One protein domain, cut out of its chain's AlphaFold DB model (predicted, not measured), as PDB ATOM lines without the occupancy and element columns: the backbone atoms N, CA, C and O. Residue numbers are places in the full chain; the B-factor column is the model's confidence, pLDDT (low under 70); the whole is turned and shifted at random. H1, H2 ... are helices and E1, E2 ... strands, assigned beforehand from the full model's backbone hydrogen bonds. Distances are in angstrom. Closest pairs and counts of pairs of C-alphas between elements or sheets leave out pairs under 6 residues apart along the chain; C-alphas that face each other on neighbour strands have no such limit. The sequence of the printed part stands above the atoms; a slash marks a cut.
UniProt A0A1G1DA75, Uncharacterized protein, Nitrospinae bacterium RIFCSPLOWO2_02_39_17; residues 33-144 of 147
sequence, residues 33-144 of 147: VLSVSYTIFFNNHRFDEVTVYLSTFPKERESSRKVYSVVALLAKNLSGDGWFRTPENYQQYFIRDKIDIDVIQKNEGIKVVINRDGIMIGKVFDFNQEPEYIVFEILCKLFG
ATOM      1  N   VAL A  33     254.192 257.613 242.941       51.31
ATOM      2  CA  VAL A  33     253.841 257.424 241.525       51.31
ATOM      3  C   VAL A  33     252.345 257.572 241.308       51.31
ATOM      4  O   VAL A  33     251.533 257.066 242.081       51.31
ATOM      5  N   LEU A  34     251.988 258.268 240.227       48.31
ATOM      6  CA  LEU A  34     250.619 258.356 239.741       48.31
ATOM      7  C   LEU A  34     250.129 256.957 239.340       48.31
ATOM      8  O   LEU A  34     250.763 256.285 238.527       48.31
ATOM      9  N   SER A  35     249.002 256.530 239.907       51.53
ATOM     10  CA  SER A  35     248.306 255.297 239.541       51.53
ATOM     11  C   SER A  35     248.142 255.182 238.030       51.53
ATOM     12  O   SER A  35     247.631 256.094 237.379       51.53
ATOM     13  N   VAL A  36     248.498 254.020 237.488       52.28
ATOM     14  CA  VAL A  36     248.441 253.755 236.045       52.28
ATOM     15  C   VAL A  36     247.156 253.015 235.633       52.28
ATOM     16  O   VAL A  36     246.973 252.696 234.462       52.28
ATOM     17  N   SER A  37     246.219 252.727 236.545       55.09
ATOM     18  CA  SER A  37     244.969 252.034 236.190       55.09
ATOM     19  C   SER A  37     243.809 252.400 237.121       55.09
ATOM     20  O   SER A  37     244.005 252.822 238.256       55.09
ATOM     21  N   TYR A  38     242.587 252.304 236.605       59.00
ATOM     22  CA  TYR A  38     241.337 252.338 237.362       59.00
ATOM     23  C   TYR A  38     240.252 251.646 236.524       59.00
ATOM     24  O   TYR A  38     240.400 251.480 235.313       59.00
ATOM     25  N   THR A  39     239.179 251.182 237.161       58.81
ATOM     26  CA  THR A  39     237.990 250.678 236.466       58.81
ATOM     27  C   THR A  39     236.751 251.120 237.234       58.81
ATOM     28  O   THR A  39     236.827 251.424 238.417       58.81
ATOM     29  N   ILE A  40     235.600 251.186 236.577       61.88
ATOM     30  CA  ILE A  40     234.330 251.558 237.212       61.88
ATOM     31  C   ILE A  40     233.309 250.463 236.897       61.88
ATOM     32  O   ILE A  40     233.345 249.885 235.805       61.88
ATOM     33  N   PHE A  41     232.440 250.150 237.858       66.12
ATOM     34  CA  PHE A  41     231.342 249.202 237.701       66.12
ATOM     35  C   PHE A  41     230.018 249.895 238.064       66.12
ATOM     36  O   PHE A  41     229.958 250.676 239.003       66.12
ATOM     37  N   PHE A  42     228.947 249.629 237.323       60.00
ATOM     38  CA  PHE A  42     227.619 250.205 237.568       60.00
ATOM     39  C   PHE A  42     226.564 249.103 237.668       60.00
ATOM     40  O   PHE A  42     226.647 248.111 236.943       60.00
ATOM     41  N   ASN A  43     225.549 249.287 238.520       59.69
ATOM     42  CA  ASN A  43     224.340 248.464 238.514       59.69
ATOM     43  C   ASN A  43     223.128 249.299 238.085       59.69
ATOM     44  O   ASN A  43     222.575 250.080 238.858       59.69
ATOM     45  N   ASN A  44     222.673 249.091 236.851       51.53
ATOM     46  CA  ASN A  44     221.538 249.830 236.287       51.53
ATOM     47  C   ASN A  44     220.204 249.422 236.917       51.53
ATOM     48  O   ASN A  44     219.249 250.188 236.846       51.53
ATOM     49  N   HIS A  45     220.105 248.230 237.511       51.34
ATOM     50  CA  HIS A  45     218.835 247.726 238.033       51.34
ATOM     51  C   HIS A  45     218.454 248.340 239.381       51.34
ATOM     52  O   HIS A  45     217.270 248.377 239.707       51.34
ATOM     53  N   ARG A  46     219.431 248.817 240.159       54.28
ATOM     54  CA  ARG A  46     219.197 249.380 241.498       54.28
ATOM     55  C   ARG A  46     219.446 250.884 241.600       54.28
ATOM     56  O   ARG A  46     219.179 251.445 242.650       54.28
ATOM     57  N   PHE A  47     219.921 251.524 240.525       57.41
ATOM     58  CA  PHE A  47     220.531 252.862 240.588       57.41
ATOM     59  C   PHE A  47     221.660 252.941 241.637       57.41
ATOM     60  O   PHE A  47     221.966 254.016 242.142       57.41
ATOM     61  N   ASP A  48     222.287 251.796 241.930       66.06
ATOM     62  CA  ASP A  48     223.415 251.692 242.849       66.06
ATOM     63  C   ASP A  48     224.712 251.899 242.058       66.06
ATOM     64  O   ASP A  48     224.993 251.208 241.067       66.06
ATOM     65  N   GLU A  49     225.527 252.842 242.519       66.00
ATOM     66  CA  GLU A  49     226.858 253.103 241.982       66.00
ATOM     67  C   GLU A  49     227.916 252.556 242.941       66.00
ATOM     68  O   GLU A  49     227.984 252.936 244.111       66.00
ATOM     69  N   VAL A  50     228.769 251.670 242.428       71.50
ATOM     70  CA  VAL A  50     229.938 251.171 243.151       71.50
ATOM     71  C   VAL A  50     231.155 251.380 242.276       71.50
ATOM     72  O   VAL A  50     231.375 250.662 241.301       71.50
ATOM     73  N   THR A  51     232.012 252.310 242.666       71.94
ATOM     74  CA  THR A  51     233.254 252.531 241.934       71.94
ATOM     75  C   THR A  51     234.416 251.822 242.618       71.94
ATOM     76  O   THR A  51     234.651 252.016 243.805       71.94
ATOM     77  N   VAL A  52     235.162 250.998 241.874       74.69
ATOM     78  CA  VAL A  52     236.331 250.266 242.386       74.69
ATOM     79  C   VAL A  52     237.587 250.723 241.651       74.69
ATOM     80  O   VAL A  52     237.900 250.242 240.567       74.69
ATOM     81  N   TYR A  53     238.347 251.626 242.254       74.19
ATOM     82  CA  TYR A  53     239.617 252.102 241.715       74.19
ATOM     83  C   TYR A  53     240.736 251.104 242.045       74.19
ATOM     84  O   TYR A  53     240.881 250.712 243.200       74.19
ATOM     85  N   LEU A  54     241.538 250.703 241.051       74.12
ATOM     86  CA  LEU A  54     242.679 249.794 241.231       74.12
ATOM     87  C   LEU A  54     243.964 250.399 240.674       74.12
ATOM     88  O   LEU A  54     244.130 250.454 239.460       74.12
ATOM     89  N   SER A  55     244.890 250.764 241.556       71.31
ATOM     90  CA  SER A  55     246.181 251.358 241.218       71.31
ATOM     91  C   SER A  55     247.368 250.442 241.515       71.31
ATOM     92  O   SER A  55     247.315 249.604 242.413       71.31
ATOM     93  N   THR A  56     248.470 250.629 240.784       68.81
ATOM     94  CA  THR A  56     249.763 249.980 241.058       68.81
ATOM     95  C   THR A  56     250.923 250.922 240.743       68.81
ATOM     96  O   THR A  56     250.815 251.764 239.849       68.81
ATOM     97  N   PHE A  57     252.067 250.718 241.408       65.19
ATOM     98  CA  PHE A  57     253.346 251.278 240.969       65.19
ATOM     99  C   PHE A  57     253.735 250.711 239.587       65.19
ATOM    100  O   PHE A  57     253.685 249.491 239.395       65.19
ATOM    101  N   PRO A  58     254.181 251.547 238.631       55.38
ATOM    102  CA  PRO A  58     254.749 251.111 237.363       55.38
ATOM    103  C   PRO A  58     256.211 250.712 237.569       55.38
ATOM    104  O   PRO A  58     257.126 251.368 237.081       55.38
ATOM    105  N   LYS A  59     256.448 249.658 238.352       54.00
ATOM    106  CA  LYS A  59     257.774 249.032 238.408       54.00
ATOM    107  C   LYS A  59     257.886 247.898 237.389       54.00
ATOM    108  O   LYS A  59     258.934 247.773 236.762       54.00
ATOM    109  N   GLU A  60     256.823 247.111 237.167       58.56
ATOM    110  CA  GLU A  60     256.931 245.862 236.397       58.56
ATOM    111  C   GLU A  60     255.706 245.552 235.519       58.56
ATOM    112  O   GLU A  60     254.551 245.749 235.898       58.56
ATOM    113  N   ARG A  61     255.964 244.986 234.328       64.50
ATOM    114  CA  ARG A  61     254.937 244.475 233.395       64.50
ATOM    115  C   ARG A  61     254.027 243.430 234.055       64.50
ATOM    116  O   ARG A  61     252.877 243.265 233.648       64.50
ATOM    117  N   GLU A  62     254.553 242.716 235.043       70.62
ATOM    118  CA  GLU A  62     253.836 241.721 235.834       70.62
ATOM    119  C   GLU A  62     252.777 242.358 236.742       70.62
ATOM    120  O   GLU A  62     251.633 241.899 236.749       70.62
ATOM    121  N   SER A  63     253.093 243.481 237.391       69.00
ATOM    122  CA  SER A  63     252.141 244.237 238.211       69.00
ATOM    123  C   SER A  63     250.936 244.703 237.393       69.00
ATOM    124  O   SER A  63     249.794 244.508 237.804       69.00
ATOM    125  N   SER A  64     251.163 245.243 236.188       72.38
ATOM    126  CA  SER A  64     250.070 245.640 235.291       72.38
ATOM    127  C   SER A  64     249.202 244.446 234.894       72.38
ATOM    128  O   SER A  64     247.978 244.534 234.948       72.38
ATOM    129  N   ARG A  65     249.813 243.304 234.541       78.94
ATOM    130  CA  ARG A  65     249.071 242.069 234.227       78.94
ATOM    131  C   ARG A  65     248.216 241.612 235.402       78.94
ATOM    132  O   ARG A  65     247.067 241.247 235.185       78.94
ATOM    133  N   LYS A  66     248.742 241.679 236.627       81.62
ATOM    134  CA  LYS A  66     248.001 241.297 237.830       81.62
ATOM    135  C   LYS A  66     246.786 242.205 238.055       81.62
ATOM    136  O   LYS A  66     245.693 241.690 238.275       81.62
ATOM    137  N   VAL A  67     246.926 243.523 237.880       79.44
ATOM    138  CA  VAL A  67     245.780 244.455 237.921       79.44
ATOM    139  C   VAL A  67     244.742 244.109 236.851       79.44
ATOM    140  O   VAL A  67     243.557 244.013 237.168       79.44
ATOM    141  N   TYR A  68     245.159 243.849 235.607       79.81
ATOM    142  CA  TYR A  68     244.233 243.425 234.549       79.81
ATOM    143  C   TYR A  68     243.492 242.127 234.900       79.81
ATOM    144  O   TYR A  68     242.287 242.043 234.662       79.81
ATOM    145  N   SER A  69     244.171 241.145 235.502       86.25
ATOM    146  CA  SER A  69     243.539 239.906 235.972       86.25
ATOM    147  C   SER A  69     242.483 240.176 237.044       86.25
ATOM    148  O   SER A  69     241.375 239.651 236.945       86.25
ATOM    149  N   VAL A  70     242.779 241.039 238.023       86.06
ATOM    150  CA  VAL A  70     241.810 241.437 239.058       86.06
ATOM    151  C   VAL A  70     240.588 242.112 238.427       86.06
ATOM    152  O   VAL A  70     239.458 241.744 238.734       86.06
ATOM    153  N   VAL A  71     240.792 243.044 237.487       81.69
ATOM    154  CA  VAL A  71     239.695 243.724 236.773       81.69
ATOM    155  C   VAL A  71     238.833 242.731 235.988       81.69
ATOM    156  O   VAL A  71     237.605 242.812 236.044       81.69
ATOM    157  N   ALA A  72     239.448 241.788 235.271       83.56
ATOM    158  CA  ALA A  72     238.730 240.785 234.487       83.56
ATOM    159  C   ALA A  72     237.912 239.834 235.377       83.56
ATOM    160  O   ALA A  72     236.752 239.549 235.074       83.56
ATOM    161  N   LEU A  73     238.491 239.379 236.492       88.31
ATOM    162  CA  LEU A  73     237.806 238.528 237.464       88.31
ATOM    163  C   LEU A  73     236.657 239.271 238.153       88.31
ATOM    164  O   LEU A  73     235.569 238.708 238.265       88.31
ATOM    165  N   LEU A  74     236.849 240.530 238.559       85.31
ATOM    166  CA  LEU A  74     235.771 241.359 239.108       85.31
ATOM    167  C   LEU A  74     234.634 241.512 238.103       85.31
ATOM    168  O   LEU A  74     233.491 241.246 238.450       85.31
ATOM    169  N   ALA A  75     234.945 241.866 236.852       81.94
ATOM    170  CA  ALA A  75     233.939 242.013 235.804       81.94
ATOM    171  C   ALA A  75     233.145 240.721 235.589       81.94
ATOM    172  O   ALA A  75     231.923 240.767 235.491       81.94
ATOM    173  N   LYS A  76     233.824 239.567 235.573       85.25
ATOM    174  CA  LYS A  76     233.174 238.259 235.453       85.25
ATOM    175  C   LYS A  76     232.209 237.994 236.613       85.25
ATOM    176  O   LYS A  76     231.067 237.630 236.356       85.25
ATOM    177  N   ASN A  77     232.646 238.188 237.859       84.38
ATOM    178  CA  ASN A  77     231.807 237.931 239.035       84.38
ATOM    179  C   ASN A  77     230.622 238.903 239.107       84.38
ATOM    180  O   ASN A  77     229.480 238.478 239.223       84.38
ATOM    181  N   LEU A  78     230.886 240.196 238.935       80.62
ATOM    182  CA  LEU A  78     229.878 241.251 239.005       80.62
ATOM    183  C   LEU A  78     228.844 241.155 237.865       80.62
ATOM    184  O   LEU A  78     227.663 241.429 238.084       80.62
ATOM    185  N   SER A  79     229.247 240.693 236.673       79.25
ATOM    186  CA  SER A  79     228.322 240.493 235.545       79.25
ATOM    187  C   SER A  79     227.210 239.483 235.826       79.25
ATOM    188  O   SER A  79     226.102 239.653 235.318       79.25
ATOM    189  N   GLY A  80     227.475 238.473 236.664       71.75
ATOM    190  CA  GLY A  80     226.466 237.497 237.083       71.75
ATOM    191  C   GLY A  80     225.342 238.111 237.920       71.75
ATOM    192  O   GLY A  80     224.212 237.637 237.859       71.75
ATOM    193  N   ASP A  81     225.632 239.215 238.613       71.50
ATOM    194  CA  ASP A  81     224.716 239.910 239.522       71.50
ATOM    195  C   ASP A  81     224.101 241.181 238.894       71.50
ATOM    196  O   ASP A  81     223.558 242.047 239.588       71.50
ATOM    197  N   GLY A  82     224.199 241.320 237.566       70.69
ATOM    198  CA  GLY A  82     223.619 242.437 236.811       70.69
ATOM    199  C   GLY A  82     224.426 243.741 236.857       70.69
ATOM    200  O   GLY A  82     223.929 244.785 236.430       70.69
ATOM    201  N   TRP A  83     225.665 243.700 237.350       78.06
ATOM    202  CA  TRP A  83     226.596 244.825 237.284       78.06
ATOM    203  C   TRP A  83     227.372 244.795 235.967       78.06
ATOM    204  O   TRP A  83     227.762 243.736 235.481       78.06
ATOM    205  N   PHE A  84     227.675 245.954 235.396       73.75
ATOM    206  CA  PHE A  84     228.454 246.052 234.164       73.75
ATOM    207  C   PHE A  84     229.637 246.993 234.338       73.75
ATOM    208  O   PHE A  84     229.577 248.008 235.033       73.75
ATOM    209  N   ARG A  85     230.748 246.640 233.688       72.62
ATOM    210  CA  ARG A  85     231.931 247.494 233.625       72.62
ATOM    211  C   ARG A  85     231.642 248.682 232.719       72.62
ATOM    212  O   ARG A  85     231.198 248.511 231.584       72.62
ATOM    213  N   THR A  86     231.953 249.873 233.196       65.88
ATOM    214  CA  THR A  86     231.826 251.095 232.409       65.88
ATOM    215  C   THR A  86     232.826 251.083 231.256       65.88
ATOM    216  O   THR A  86     234.014 250.831 231.498       65.88
ATOM    217  N   PRO A  87     232.411 251.400 230.019       65.31
ATOM    218  CA  PRO A  87     233.346 251.590 228.915       65.31
ATOM    219  C   PRO A  87     234.379 252.680 229.245       65.31
ATOM    220  O   PRO A  87     234.032 253.687 229.858       65.31
ATOM    221  N   GLU A  88     235.642 252.500 228.849       62.12
ATOM    222  CA  GLU A  88     236.765 253.383 229.234       62.12
ATOM    223  C   GLU A  88     236.512 254.867 228.918       62.12
ATOM    224  O   GLU A  88     236.806 255.745 229.726       62.12
ATOM    225  N   ASN A  89     235.860 255.154 227.791       56.56
ATOM    226  CA  ASN A  89     235.486 256.503 227.362       56.56
ATOM    227  C   ASN A  89     234.413 257.178 228.236       56.56
ATOM    228  O   ASN A  89     234.251 258.395 228.157       56.56
ATOM    229  N   TYR A  90     233.684 256.420 229.054       53.19
ATOM    230  CA  TYR A  90     232.716 256.955 230.011       53.19
ATOM    231  C   TYR A  90     233.334 257.186 231.391       53.19
ATOM    232  O   TYR A  90     232.837 258.014 232.148       53.19
ATOM    233  N   GLN A  91     234.444 256.517 231.715       57.31
ATOM    234  CA  GLN A  91     235.041 256.580 233.051       57.31
ATOM    235  C   GLN A  91     235.624 257.967 233.378       57.31
ATOM    236  O   GLN A  91     235.554 258.418 234.519       57.31
ATOM    237  N   GLN A  92     236.102 258.693 232.363       54.16
ATOM    238  CA  GLN A  92     236.613 260.068 232.476       54.16
ATOM    239  C   GLN A  92     235.584 261.100 232.977       54.16
ATOM    240  O   GLN A  92     235.980 262.126 233.530       54.16
ATOM    241  N   TYR A  93     234.281 260.845 232.809       49.44
ATOM    242  CA  TYR A  93     233.229 261.751 233.289       49.44
ATOM    243  C   TYR A  93     232.966 261.597 234.792       49.44
ATOM    244  O   TYR A  93     232.616 262.572 235.445       49.44
ATOM    245  N   PHE A  94     233.209 260.411 235.357       50.81
ATOM    246  CA  PHE A  94     232.991 260.124 236.782       50.81
ATOM    247  C   PHE A  94     234.165 260.551 237.671       50.81
ATOM    248  O   PHE A  94     233.994 260.759 238.868       50.81
ATOM    249  N   ILE A  95     235.355 260.726 237.092       52.72
ATOM    250  CA  ILE A  95     236.554 261.182 237.816       52.72
ATOM    251  C   ILE A  95     236.474 262.669 238.189       52.72
ATOM    252  O   ILE A  95     237.154 263.101 239.115       52.72
ATOM    253  N   ARG A  96     235.670 263.473 237.482       45.12
ATOM    254  CA  ARG A  96     235.692 264.934 237.646       45.12
ATOM    255  C   ARG A  96     234.999 265.450 238.907       45.12
ATOM    256  O   ARG A  96     235.422 266.489 239.401       45.12
ATOM    257  N   ASP A  97     234.012 264.732 239.446       47.66
ATOM    258  CA  ASP A  97     233.073 265.328 240.411       47.66
ATOM    259  C   ASP A  97     233.135 264.789 241.849       47.66
ATOM    260  O   ASP A  97     232.319 265.187 242.680       47.66
ATOM    261  N   LYS A  98     234.112 263.952 242.223       44.44
ATOM    262  CA  LYS A  98     234.299 263.559 243.634       44.44
ATOM    263  C   LYS A  98     235.779 263.480 244.014       44.44
ATOM    264  O   LYS A  98     236.445 262.501 243.708       44.44
ATOM    265  N   ILE A  99     236.239 264.543 244.682       43.84
ATOM    266  CA  ILE A  99     237.213 264.576 245.789       43.84
ATOM    267  C   ILE A  99     238.274 263.466 245.726       43.84
ATOM    268  O   ILE A  99     238.028 262.354 246.182       43.84
ATOM    269  N   ASP A 100     239.452 263.811 245.202       49.41
ATOM    270  CA  ASP A 100     240.765 263.263 245.567       49.41
ATOM    271  C   ASP A 100     240.767 261.828 246.115       49.41
ATOM    272  O   ASP A 100     241.121 261.560 247.267       49.41
ATOM    273  N   ILE A 101     240.442 260.855 245.262       52.56
ATOM    274  CA  ILE A 101     241.007 259.523 245.465       52.56
ATOM    275  C   ILE A 101     242.491 259.736 245.305       52.56
ATOM    276  O   ILE A 101     242.917 260.158 244.239       52.56
ATOM    277  N   ASP A 102     243.261 259.519 246.361       49.31
ATOM    278  CA  ASP A 102     244.704 259.705 246.355       49.31
ATOM    279  C   ASP A 102     245.320 258.765 245.293       49.31
ATOM    280  O   ASP A 102     245.642 257.601 245.558       49.31
ATOM    281  N   VAL A 103     245.365 259.244 244.042       51.88
ATOM    282  CA  VAL A 103     245.882 258.573 242.837       51.88
ATOM    283  C   VAL A 103     247.397 258.437 242.961       51.88
ATOM    284  O   VAL A 103     248.020 257.651 242.254       51.88
ATOM    285  N   ILE A 104     247.993 259.190 243.881       53.03
ATOM    286  CA  ILE A 104     249.393 259.115 244.238       53.03
ATOM    287  C   ILE A 104     249.570 257.902 245.149       53.03
ATOM    288  O   ILE A 104     249.237 257.898 246.335       53.03
ATOM    289  N   GLN A 105     250.084 256.824 244.571       58.56
ATOM    290  CA  GLN A 105     250.433 255.648 245.340       58.56
ATOM    291  C   GLN A 105     251.811 255.870 245.968       58.56
ATOM    292  O   GLN A 105     252.792 256.118 245.269       58.56
ATOM    293  N   LYS A 106     251.864 255.800 247.303       64.06
ATOM    294  CA  LYS A 106     253.099 255.944 248.097       64.06
ATOM    295  C   LYS A 106     253.648 254.605 248.601       64.06
ATOM    296  O   LYS A 106     254.823 254.508 248.929       64.06
ATOM    297  N   ASN A 107     252.803 253.570 248.623       70.38
ATOM    298  CA  ASN A 107     253.121 252.238 249.146       70.38
ATOM    299  C   ASN A 107     253.160 251.193 248.025       70.38
ATOM    300  O   ASN A 107     252.249 251.156 247.191       70.38
ATOM    301  N   GLU A 108     254.177 250.331 248.017       74.62
ATOM    302  CA  GLU A 108     254.268 249.219 247.064       74.62
ATOM    303  C   GLU A 108     253.050 248.282 247.179       74.62
ATOM    304  O   GLU A 108     252.500 248.097 248.264       74.62
ATOM    305  N   GLY A 109     252.611 247.722 246.045       76.75
ATOM    306  CA  GLY A 109     251.471 246.807 245.966       76.75
ATOM    307  C   GLY A 109     250.370 247.246 244.997       76.75
ATOM    308  O   GLY A 109     250.548 248.149 244.174       76.75
ATOM    309  N   ILE A 110     249.211 246.601 245.109       79.38
ATOM    310  CA  ILE A 110     247.982 246.918 244.377       79.38
ATOM    311  C   ILE A 110     247.044 247.631 245.344       79.38
ATOM    312  O   ILE A 110     246.510 247.018 246.267       79.38
ATOM    313  N   LYS A 111     246.839 248.934 245.161       79.75
ATOM    314  CA  LYS A 111     245.899 249.698 245.984       79.75
ATOM    315  C   LYS A 111     244.515 249.619 245.359       79.75
ATOM    316  O   LYS A 111     244.324 249.924 244.186       79.75
ATOM    317  N   VAL A 112     243.551 249.213 246.168       81.06
ATOM    318  CA  VAL A 112     242.140 249.149 245.812       81.06
ATOM    319  C   VAL A 112     241.395 250.164 246.655       81.06
ATOM    320  O   VAL A 112     241.557 250.181 247.874       81.06
ATOM    321  N   VAL A 113     240.581 250.999 246.017       78.62
ATOM    322  CA  VAL A 113     239.675 251.933 246.687       78.62
ATOM    323  C   VAL A 113     238.265 251.665 246.195       78.62
ATOM    324  O   VAL A 113     237.988 251.767 245.004       78.62
ATOM    325  N   ILE A 114     237.375 251.320 247.114       78.31
ATOM    326  CA  ILE A 114     235.955 251.125 246.848       78.31
ATOM    327  C   ILE A 114     235.229 252.391 247.287       78.31
ATOM    328  O   ILE A 114     235.360 252.787 248.441       78.31
ATOM    329  N   ASN A 115     234.473 253.008 246.387       74.38
ATOM    330  CA  ASN A 115     233.548 254.090 246.682       74.38
ATOM    331  C   ASN A 115     232.120 253.575 246.509       74.38
ATOM    332  O   ASN A 115     231.721 253.212 245.400       74.38
ATOM    333  N   ARG A 116     231.373 253.550 247.609       72.81
ATOM    334  CA  ARG A 116     229.952 253.215 247.634       72.81
ATOM    335  C   ARG A 116     229.241 254.242 248.499       72.81
ATOM    336  O   ARG A 116     229.645 254.459 249.638       72.81
ATOM    337  N   ASP A 117     228.226 254.900 247.948       68.25
ATOM    338  CA  ASP A 117     227.405 255.888 248.663       68.25
ATOM    339  C   ASP A 117     228.213 257.034 249.317       68.25
ATOM    340  O   ASP A 117     227.788 257.645 250.293       68.25
ATOM    341  N   GLY A 118     229.399 257.346 248.774       60.91
ATOM    342  CA  GLY A 118     230.308 258.363 249.315       60.91
ATOM    343  C   GLY A 118     231.264 257.865 250.405       60.91
ATOM    344  O   GLY A 118     232.118 258.634 250.848       60.91
ATOM    345  N   ILE A 119     231.180 256.596 250.811       65.06
ATOM    346  CA  ILE A 119     232.141 255.957 251.717       65.06
ATOM    347  C   ILE A 119     233.288 255.377 250.890       65.06
ATOM    348  O   ILE A 119     233.072 254.546 250.006       65.06
ATOM    349  N   MET A 120     234.517 255.797 251.204       66.88
ATOM    350  CA  MET A 120     235.737 255.280 250.584       66.88
ATOM    351  C   MET A 120     236.426 254.251 251.483       66.88
ATOM    352  O   MET A 120     236.842 254.568 252.595       66.88
ATOM    353  N   ILE A 121     236.610 253.031 250.976       74.94
ATOM    354  CA  ILE A 121     237.341 251.954 251.654       74.94
ATOM    355  C   ILE A 121     238.584 251.622 250.832       74.94
ATOM    356  O   ILE A 121     238.481 251.092 249.728       74.94
ATOM    357  N   GLY A 122     239.761 251.945 251.370       78.94
ATOM    358  CA  GLY A 122     241.055 251.700 250.734       78.94
ATOM    359  C   GLY A 122     241.826 250.544 251.375       78.94
ATOM    360  O   GLY A 122     241.940 250.488 252.597       78.94
ATOM    361  N   LYS A 123     242.413 249.655 250.567       85.06
ATOM    362  CA  LYS A 123     243.353 248.609 251.013       85.06
ATOM    363  C   LYS A 123     244.499 248.465 250.016       85.06
ATOM    364  O   LYS A 123     244.287 248.573 248.811       85.06
ATOM    365  N   VAL A 124     245.712 248.226 250.513       84.56
ATOM    366  CA  VAL A 124     246.880 247.887 249.685       84.56
ATOM    367  C   VAL A 124     247.132 246.389 249.806       84.56
ATOM    368  O   VAL A 124     247.243 245.872 250.916       84.56
ATOM    369  N   PHE A 125     247.181 245.708 248.667       85.94
ATOM    370  CA  PHE A 125     247.475 244.284 248.544       85.94
ATOM    371  C   PHE A 125     248.922 244.088 248.103       85.94
ATOM    372  O   PHE A 125     249.430 244.842 247.274       85.94
ATOM    373  N   ASP A 126     249.576 243.066 248.641       84.56
ATOM    374  CA  ASP A 126     250.937 242.710 248.249       84.56
ATOM    375  C   ASP A 126     250.943 242.111 246.830       84.56
ATOM    376  O   ASP A 126     250.002 241.421 246.430       84.56
ATOM    377  N   PHE A 127     252.006 242.347 246.054       78.75
ATOM    378  CA  PHE A 127     252.118 241.804 244.696       78.75
ATOM    379  C   PHE A 127     252.151 240.276 244.647       78.75
ATOM    380  O   PHE A 127     251.822 239.713 243.607       78.75
ATOM    381  N   ASN A 128     252.495 239.600 245.741       83.62
ATOM    382  CA  ASN A 128     252.493 238.143 245.845       83.62
ATOM    383  C   ASN A 128     251.089 237.563 246.061       83.62
ATOM    384  O   ASN A 128     250.906 236.355 245.944       83.62
ATOM    385  N   GLN A 129     250.082 238.389 246.359       88.44
ATOM    386  CA  GLN A 129     248.715 237.902 246.538       88.44
ATOM    387  C   GLN A 129     248.083 237.538 245.195       88.44
ATOM    388  O   GLN A 129     248.250 238.242 244.194       88.44
ATOM    389  N   GLU A 130     247.362 236.420 245.173       91.19
ATOM    390  CA  GLU A 130     246.669 235.961 243.973       91.19
ATOM    391  C   GLU A 130     245.485 236.880 243.628       91.19
ATOM    392  O   GLU A 130     244.790 237.350 244.539       91.19
ATOM    393  N   PRO A 131     245.219 237.143 242.332       89.50
ATOM    394  CA  PRO A 131     244.089 237.964 241.898       89.50
ATOM    395  C   PRO A 131     242.750 237.551 242.516       89.50
ATOM    396  O   PRO A 131     241.962 238.411 242.904       89.50
ATOM    397  N   GLU A 132     242.500 236.250 242.648       92.19
ATOM    398  CA  GLU A 132     241.281 235.671 243.210       92.19
ATOM    399  C   GLU A 132     241.060 236.098 244.663       92.19
ATOM    400  O   GLU A 132     239.934 236.409 245.044       92.19
ATOM    401  N   TYR A 133     242.130 236.166 245.461       92.12
ATOM    402  CA  TYR A 133     242.052 236.621 246.849       92.12
ATOM    403  C   TYR A 133     241.685 238.107 246.927       92.12
ATOM    404  O   TYR A 133     240.821 238.501 247.710       92.12
ATOM    405  N   ILE A 134     242.291 238.931 246.067       89.12
ATOM    406  CA  ILE A 134     241.983 240.364 245.981       89.12
ATOM    407  C   ILE A 134     240.511 240.562 245.587       89.12
ATOM    408  O   ILE A 134     239.806 241.354 246.208       89.12
ATOM    409  N   VAL A 135     240.027 239.812 244.590       88.50
ATOM    410  CA  VAL A 135     238.619 239.849 244.164       88.50
ATOM    411  C   VAL A 135     237.681 239.419 245.284       88.50
ATOM    412  O   VAL A 135     236.695 240.107 245.532       88.50
ATOM    413  N   PHE A 136     237.988 238.323 245.980       89.50
ATOM    414  CA  PHE A 136     237.189 237.850 247.106       89.50
ATOM    415  C   PHE A 136     237.037 238.930 248.186       89.50
ATOM    416  O   PHE A 136     235.920 239.238 248.591       89.50
ATOM    417  N   GLU A 137     238.133 239.576 248.584       89.50
ATOM    418  CA  GLU A 137     238.117 240.659 249.575       89.50
ATOM    419  C   GLU A 137     237.270 241.855 249.126       89.50
ATOM    420  O   GLU A 137     236.516 242.414 249.925       89.50
ATOM    421  N   ILE A 138     237.349 242.232 247.844       86.25
ATOM    422  CA  ILE A 138     236.511 243.292 247.272       86.25
ATOM    423  C   ILE A 138     235.036 242.905 247.357       86.25
ATOM    424  O   ILE A 138     234.230 243.692 247.846       86.25
ATOM    425  N   LEU A 139     234.675 241.692 246.938       85.44
ATOM    426  CA  LEU A 139     233.293 241.213 246.986       85.44
ATOM    427  C   LEU A 139     232.768 241.139 248.426       85.44
ATOM    428  O   LEU A 139     231.646 241.568 248.679       85.44
ATOM    429  N   CYS A 140     233.580 240.685 249.385       85.38
ATOM    430  CA  CYS A 140     233.227 240.713 250.804       85.38
ATOM    431  C   CYS A 140     232.983 242.136 251.309       85.38
ATOM    432  O   CYS A 140     232.053 242.353 252.075       85.38
ATOM    433  N   LYS A 141     233.770 243.124 250.874       83.88
ATOM    434  CA  LYS A 141     233.534 244.528 251.246       83.88
ATOM    435  C   LYS A 141     232.309 245.137 250.568       83.88
ATOM    436  O   LYS A 141     231.694 246.030 251.137       83.88
ATOM    437  N   LEU A 142     231.952 244.668 249.376       78.19
ATOM    438  CA  LEU A 142     230.779 245.145 248.646       78.19
ATOM    439  C   LEU A 142     229.472 244.508 249.117       78.19
ATOM    440  O   LEU A 142     228.446 245.181 249.156       78.19
ATOM    441  N   PHE A 143     229.492 243.222 249.445       78.62
ATOM    442  CA  PHE A 143     228.274 242.430 249.629       78.62
ATOM    443  C   PHE A 143     228.263 241.602 250.909       78.62
ATOM    444  O   PHE A 143     227.228 241.030 251.247       78.62
ATOM    445  N   GLY A 144     229.384 241.519 251.626       74.94
ATOM    446  CA  GLY A 144     229.406 240.915 252.948       74.94
ATOM    447  C   GLY A 144     228.547 241.744 253.892       74.94
ATOM    448  O   GLY A 144     228.742 242.949 254.025       74.94
TER     449      GLY A 144
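Overview. This is residues 33 to 144 of the 147 residues of an uncharacterized protein of Nitrospinae bacterium RIFCSPLOWO2_02_39_17 (UniProt A0A1G1DA75). A twisted sheet of five antiparallel strands is covered on one face by two helices, the long H1 and the shorter H3, which touch at a steep tilt. The short helix H2 lies off the sheet, and a long link, residues 95 to 109, leads from it to E4. The printed part has 112 residues, in the order E1 E2 H1 E3 H2 E4 E5 H3; the sheet's order is E3 E1 E2 E4 E5, and the class is mixed. It is compact, with a radius of gyration of the C-alphas of 13.3 A and spans of 39 by 29 by 25 A.

Along the chain. E1, residues 41 to 43, begins at C-alpha 41 (231.342, 249.202, 237.701). E2 is residues 48 to 56, 26.5 A; H1 residues 61 to 80, 29.5 A; E3 residues 83 to 85; H2 residues 88 to 94. E4 is residues 110 to 116, 19.4 A; E5 residues 119 to 125, 19.5 A. H3, residues 131 to 143, 18.2 A, ends at C-alpha 143 (228.274, 242.430, 249.629).

Arrangement. In the hairpin E1 and E2, N 43 and O 48 are 3.2 A apart. Between E3 and E1, N 84 and O 42 are 2.8 A apart; between E2 and E4, N 53 and O 113, 2.8 A; in the hairpin E4 and E5, N 112 and O 123, 2.8 A. H1 and H3 form two layers with the sheet, helices on one face, at heights of 6.5 A and 9.6 A over it. They touch, closest at the C-alphas of Val 70 and Pro 131, 5.0 A, at 42 degrees, the same way. E2, H1, E3 is a split strand-helix-strand unit, two same-way strands with E1 between them, its crossover right-handed. Every O i to N i+4 pair is within hydrogen-bond range in H3, 15 of 16 in H1 and 0 of 3 in H2, which has 3 of 4 O i to N i+3 pairs.

Size, cuts and confidence. The C-alphas farthest apart, of His 45 and Lys 59, are 39.0 A apart. The printed part has no cut; the link H2 to E4 is long. Mean pLDDT of the printed part is 70.2, with residues 86 to 106 among those under 70.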